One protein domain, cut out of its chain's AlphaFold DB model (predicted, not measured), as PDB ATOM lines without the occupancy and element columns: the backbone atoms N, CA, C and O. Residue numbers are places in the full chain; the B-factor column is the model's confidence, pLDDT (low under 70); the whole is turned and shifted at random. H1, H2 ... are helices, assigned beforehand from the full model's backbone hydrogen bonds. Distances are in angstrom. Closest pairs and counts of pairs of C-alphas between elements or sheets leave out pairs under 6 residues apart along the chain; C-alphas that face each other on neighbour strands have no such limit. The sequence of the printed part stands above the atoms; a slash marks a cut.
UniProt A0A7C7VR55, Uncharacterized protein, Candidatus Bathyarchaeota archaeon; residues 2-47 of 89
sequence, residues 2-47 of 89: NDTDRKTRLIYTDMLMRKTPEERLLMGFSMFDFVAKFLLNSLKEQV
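Overview. This is residues 2 to 47 of the 89 residues of an uncharacterized protein of Candidatus Bathyarchaeota archaeon (UniProt A0A7C7VR55). Two helices meet near their ends in an open, L-like corner: the shorter H1 makes one arm, and the long H2 leads away from the corner as the other. Much of both arms stands free. The printed part has 46 residues with two named helices, H1 then H2, and no named strand; its class is all helix. It is extended, with a radius of gyration of the C-alphas of 15.2 A and spans of 42 by 28 by 9 A, only just flat.

Along the chain. Find C-alpha 6 at (39.155, -27.713, 26.041); from there H1 runs through residues 6 to 17, 16.5 A long. A tight link of 3 residues leads to C-alpha 21 at (57.757, -24.067, 11.507), where H2, residues 21 to 43, begins; it runs 33.1 A to C-alpha 43 at (47.546, 6.615, 18.772).

Arrangement. Look at Leu 16 and Arg 24: their C-alphas, the closest of H1 and H2, are 7.1 A apart. The helices are close but not clearly touching. They run opposite ways at a steep tilt of 66 degrees. In H1 and H2 every O i to N i+4 pair is within hydrogen-bond range.

Size, cuts and confidence. The C-alphas farthest apart, of Lys 7 and Val 47, are 43.3 A from each other. The printed part has no cut. Look for pLDDT under 70 at residue 2 and residues 44 to 47.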
ATOM      1  N   ASN A   2      41.981 -18.993  29.761       61.56
ATOM      2  CA  ASN A   2      41.141 -19.898  30.560       61.56
ATOM      3  C   ASN A   2      39.676 -19.882  30.104       61.56
ATOM      4  O   ASN A   2      38.931 -20.786  30.455       61.56
ATOM      5  N   ASP A   3      39.312 -18.916  29.258       81.31
ATOM      6  CA  ASP A   3      37.956 -18.734  28.721       81.31
ATOM      7  C   ASP A   3      37.695 -19.571  27.457       81.31
ATOM      8  O   ASP A   3      36.610 -19.535  26.887       81.31
ATOM      9  N   THR A   4      38.697 -20.320  26.986       80.69
ATOM     10  CA  THR A   4      38.572 -21.212  25.829       80.69
ATOM     11  C   THR A   4      38.315 -22.631  26.308       80.69
ATOM     12  O   THR A   4      39.129 -23.194  27.046       80.69
ATOM     13  N   ASP A   5      37.219 -23.232  25.851       92.00
ATOM     14  CA  ASP A   5      36.895 -24.614  26.172       92.00
ATOM     15  C   ASP A   5      37.977 -25.584  25.656       92.00
ATOM     16  O   ASP A   5      38.699 -25.332  24.681       92.00
ATOM     17  N   ARG A   6      38.102 -26.731  26.331       90.50
ATOM     18  CA  ARG A   6      39.155 -27.713  26.041       90.50
ATOM     19  C   ARG A   6      39.088 -28.229  24.603       90.50
ATOM     20  O   ARG A   6      40.137 -28.475  24.012       90.50
ATOM     21  N   LYS A   7      37.890 -28.396  24.038       93.12
ATOM     22  CA  LYS A   7      37.705 -28.933  22.685       93.12
ATOM     23  C   LYS A   7      38.208 -27.934  21.647       93.12
ATOM     24  O   LYS A   7      38.987 -28.316  20.778       93.12
ATOM     25  N   THR A   8      37.856 -26.661  21.789       90.50
ATOM     26  CA  THR A   8      38.351 -25.586  20.921       90.50
ATOM     27  C   THR A   8      39.868 -25.453  21.005       90.50
ATOM     28  O   THR A   8      40.527 -25.340  19.972       90.50
ATOM     29  N   ARG A   9      40.453 -25.561  22.207       89.50
ATOM     30  CA  ARG A   9      41.916 -25.551  22.364       89.50
ATOM     31  C   ARG A   9      42.582 -26.700  21.603       89.50
ATOM     32  O   ARG A   9      43.572 -26.467  20.921       89.50
ATOM     33  N   LEU A  10      42.042 -27.914  21.701       92.81
ATOM     34  CA  LEU A  10      42.597 -29.085  21.013       92.81
ATOM     35  C   LEU A  10      42.527 -28.944  19.489       92.81
ATOM     36  O   LEU A  10      43.515 -29.222  18.817       92.81
ATOM     37  N   ILE A  11      41.403 -28.460  18.956       93.62
ATOM     38  CA  ILE A  11      41.241 -28.209  17.516       93.62
ATOM     39  C   ILE A  11      42.246 -27.153  17.044       93.62
ATOM     40  O   ILE A  11      42.934 -27.354  16.046       93.62
ATOM     41  N   TYR A  12      42.374 -26.054  17.786       88.94
ATOM     42  CA  TYR A  12      43.325 -24.993  17.470       88.94
ATOM     43  C   TYR A  12      44.775 -25.497  17.465       88.94
ATOM     44  O   TYR A  12      45.534 -25.214  16.537       88.94
ATOM     45  N   THR A  13      45.165 -26.280  18.475       88.38
ATOM     46  CA  THR A  13      46.505 -26.872  18.535       88.38
ATOM     47  C   THR A  13      46.744 -27.833  17.373       88.38
ATOM     48  O   THR A  13      47.796 -27.754  16.746       88.38
ATOM     49  N   ASP A  14      45.778 -28.685  17.027       94.69
ATOM     50  CA  ASP A  14      45.900 -29.599  15.886       94.69
ATOM     51  C   ASP A  14      46.091 -28.839  14.560       94.69
ATOM     52  O   ASP A  14      46.980 -29.158  13.771       94.69
ATOM     53  N   MET A  15      45.344 -27.751  14.353       92.12
ATOM     54  CA  MET A  15      45.511 -26.876  13.187       92.12
ATOM     55  C   MET A  15      46.907 -26.242  13.109       92.12
ATOM     56  O   MET A  15      47.467 -26.129  12.018       92.12
ATOM     57  N   LEU A  16      47.489 -25.845  14.245       88.56
ATOM     58  CA  LEU A  16      48.854 -25.310  14.300       88.56
ATOM     59  C   LEU A  16      49.921 -26.374  14.022       88.56
ATOM     60  O   LEU A  16      50.953 -26.069  13.420       88.56
ATOM     61  N   MET A  17      49.700 -27.613  14.461       90.56
ATOM     62  CA  MET A  17      50.660 -28.705  14.269       90.56
ATOM     63  C   MET A  17      50.727 -29.183  12.818       90.56
ATOM     64  O   MET A  17      51.770 -29.670  12.395       90.56
ATOM     65  N   ARG A  18      49.660 -28.977  12.039       95.06
ATOM     66  CA  ARG A  18      49.634 -29.243  10.590       95.06
ATOM     67  C   ARG A  18      50.450 -28.244   9.759       95.06
ATOM     68  O   ARG A  18      50.653 -28.491   8.577       95.06
ATOM     69  N   LYS A  19      50.887 -27.128  10.351       91.88
ATOM     70  CA  LYS A  19      51.701 -26.095   9.692       91.88
ATOM     71  C   LYS A  19      53.193 -26.343   9.880       91.88
ATOM     72  O   LYS A  19      53.614 -26.839  10.932       91.88
ATOM     73  N   THR A  20      54.000 -25.925   8.911       94.31
ATOM     74  CA  THR A  20      55.463 -25.959   9.049       94.31
ATOM     75  C   THR A  20      55.944 -24.926  10.081       94.31
ATOM     76  O   THR A  20      55.220 -23.978  10.413       94.31
ATOM     77  N   PRO A  21      57.162 -25.078  10.634       86.75
ATOM     78  CA  PRO A  21      57.757 -24.067  11.507       86.75
ATOM     79  C   PRO A  21      57.776 -22.658  10.895       86.75
ATOM     80  O   PRO A  21      57.457 -21.690  11.584       86.75
ATOM     81  N   GLU A  22      58.082 -22.545   9.605       89.81
ATOM     82  CA  GLU A  22      58.138 -21.286   8.857       89.81
ATOM     83  C   GLU A  22      56.748 -20.660   8.717       89.81
ATOM     84  O   GLU A  22      56.573 -19.466   8.952       89.81
ATOM     85  N   GLU A  23      55.726 -21.460   8.409       88.12
ATOM     86  CA  GLU A  23      54.343 -20.985   8.340       88.12
ATOM     87  C   GLU A  23      53.837 -20.492   9.699       88.12
ATOM     88  O   GLU A  23      53.130 -19.485   9.776       88.12
ATOM     89  N   ARG A  24      54.211 -21.178  10.789       87.56
ATOM     90  CA  ARG A  24      53.897 -20.728  12.152       87.56
ATOM     91  C   ARG A  24      54.591 -19.409  12.482       87.56
ATOM     92  O   ARG A  24      53.976 -18.546  13.109       87.56
ATOM     93  N   LEU A  25      55.835 -19.232  12.039       81.75
ATOM     94  CA  LEU A  25      56.576 -17.984  12.207       81.75
ATOM     95  C   LEU A  25      55.912 -16.828  11.444       81.75
ATOM     96  O   LEU A  25      55.684 -15.764  12.019       81.75
ATOM     97  N   LEU A  26      55.526 -17.052  10.186       84.06
ATOM     98  CA  LEU A  26      54.792 -16.071   9.382       84.06
ATOM     99  C   LEU A  26      53.441 -15.704  10.008       84.06
ATOM    100  O   LEU A  26      53.059 -14.536   9.995       84.06
ATOM    101  N   MET A  27      52.742 -16.673  10.610       85.00
ATOM    102  CA  MET A  27      51.533 -16.413  11.402       85.00
ATOM    103  C   MET A  27      51.809 -15.490  12.596       85.00
ATOM    104  O   MET A  27      51.019 -14.597  12.886       85.00
ATOM    105  N   GLY A  28      52.942 -15.675  13.277       80.44
ATOM    106  CA  GLY A  28      53.374 -14.769  14.341       80.44
ATOM    107  C   GLY A  28      53.603 -13.344  13.830       80.44
ATOM    108  O   GLY A  28      53.127 -12.385  14.438       80.44
ATOM    109  N   PHE A  29      54.266 -13.195  12.680       79.50
ATOM    110  CA  PHE A  29      54.502 -11.884  12.072       79.50
ATOM    111  C   PHE A  29      53.220 -11.203  11.589       79.50
ATOM    112  O   PHE A  29      53.081  -9.996  11.772       79.50
ATOM    113  N   SER A  30      52.261 -11.946  11.031       78.12
ATOM    114  CA  SER A  30      50.986 -11.366  10.597       78.12
ATOM    115  C   SER A  30      50.143 -10.880  11.779       78.12
ATOM    116  O   SER A  30      49.560  -9.797  11.718       78.12
ATOM    117  N   MET A  31      50.138 -11.622  12.892       76.81
ATOM    118  CA  MET A  31      49.509 -11.174  14.136       76.81
ATOM    119  C   MET A  31      50.182  -9.920  14.695       76.81
ATOM    120  O   MET A  31      49.496  -8.996  15.132       76.81
ATOM    121  N   PHE A  32      51.512  -9.864  14.662       78.44
ATOM    122  CA  PHE A  32      52.256  -8.686  15.096       78.44
ATOM    123  C   PHE A  32      51.938  -7.454  14.240       78.44
ATOM    124  O   PHE A  32      51.635  -6.397  14.789       78.44
ATOM    125  N   ASP A  33      51.954  -7.588  12.912       75.50
ATOM    126  CA  ASP A  33      51.620  -6.501  11.984       75.50
ATOM    127  C   ASP A  33      50.194  -5.979  12.214       75.50
ATOM    128  O   ASP A  33      49.962  -4.769  12.272       75.50
ATOM    129  N   PHE A  34      49.236  -6.881  12.443       80.88
ATOM    130  CA  PHE A  34      47.871  -6.502  12.798       80.88
ATOM    131  C   PHE A  34      47.815  -5.683  14.096       80.88
ATOM    132  O   PHE A  34      47.203  -4.612  14.126       80.88
ATOM    133  N   VAL A  35      48.481  -6.146  15.158       77.94
ATOM    134  CA  VAL A  35      48.532  -5.433  16.445       77.94
ATOM    135  C   VAL A  35      49.217  -4.076  16.291       77.94
ATOM    136  O   VAL A  35      48.722  -3.082  16.822       77.94
ATOM    137  N   ALA A  36      50.308  -4.004  15.528       77.06
ATOM    138  CA  ALA A  36      51.012  -2.759  15.252       77.06
ATOM    139  C   ALA A  36      50.102  -1.754  14.531       77.06
ATOM    140  O   ALA A  36      50.006  -0.605  14.956       77.06
ATOM    141  N   LYS A  37      49.366  -2.184  13.499       80.62
ATOM    142  CA  LYS A  37      48.389  -1.342  12.785       80.62
ATOM    143  C   LYS A  37      47.259  -0.866  13.691       80.62
ATOM    144  O   LYS A  37      46.910   0.313  13.665       80.62
ATOM    145  N   PHE A  38      46.706  -1.758  14.512       80.56
ATOM    146  CA  PHE A  38      45.655  -1.414  15.468       80.56
ATOM    147  C   PHE A  38      46.132  -0.358  16.476       80.56
ATOM    148  O   PHE A  38      45.440   0.624  16.741       80.56
ATOM    149  N   LEU A  39      47.346  -0.531  16.999       77.81
ATOM    150  CA  LEU A  39      47.938   0.365  17.985       77.81
ATOM    151  C   LEU A  39      48.359   1.711  17.377       77.81
ATOM    152  O   LEU A  39      48.180   2.752  17.999       77.81
ATOM    153  N   LEU A  40      48.859   1.718  16.141       76.62
ATOM    154  CA  LEU A  40      49.133   2.952  15.406       76.62
ATOM    155  C   LEU A  40      47.853   3.747  15.149       76.62
ATOM    156  O   LEU A  40      47.845   4.957  15.351       76.62
ATOM    157  N   ASN A  41      46.765   3.080  14.756       80.62
ATOM    158  CA  ASN A  41      45.480   3.742  14.537       80.62
ATOM    159  C   ASN A  41      44.909   4.349  15.822       80.62
ATOM    160  O   ASN A  41      44.380   5.454  15.769       80.62
ATOM    161  N   SER A  42      45.048   3.683  16.972       78.19
ATOM    162  CA  SER A  42      44.558   4.229  18.247       78.19
ATOM    163  C   SER A  42      45.379   5.413  18.769       78.19
ATOM    164  O   SER A  42      44.863   6.228  19.530       78.19
ATOM    165  N   LEU A  43      46.642   5.541  18.350       73.50
ATOM    166  CA  LEU A  43      47.546   6.615  18.772       73.50
ATOM    167  C   LEU A  43      47.662   7.768  17.764       73.50
ATOM    168  O   LEU A  43      48.236   8.807  18.098       73.50
ATOM    169  N   LYS A  44      47.127   7.605  16.547       67.94
ATOM    170  CA  LYS A  44      47.286   8.543  15.422       67.94
ATOM    171  C   LYS A  44      46.784   9.960  15.722       67.94
ATOM    172  O   LYS A  44      47.305  10.912  15.154       67.94
ATOM    173  N   GLU A  45      45.814  10.106  16.625       66.12
ATOM    174  CA  GLU A  45      45.239  11.406  17.008       66.12
ATOM    175  C   GLU A  45      45.892  12.037  18.249       66.12
ATOM    176  O   GLU A  45      45.586  13.174  18.595       66.12
ATOM    177  N   GLN A  46      46.794  11.324  18.933       62.75
ATOM    178  CA  GLN A  46      47.294  11.730  20.251       62.75
ATOM    179  C   GLN A  46      48.768  12.161  20.260       62.75
ATOM    180  O   GLN A  46      49.249  12.632  21.293       62.75
ATOM    181  N   VAL A  47      49.529  11.963  19.172       60.34
ATOM    182  CA  VAL A  47      50.996  12.093  19.221       60.34
ATOM    183  C   VAL A  47      51.619  12.596  17.906       60.34
ATOM    184  O   VAL A  47      51.294  12.114  16.826       60.34
TER     185      VAL A  47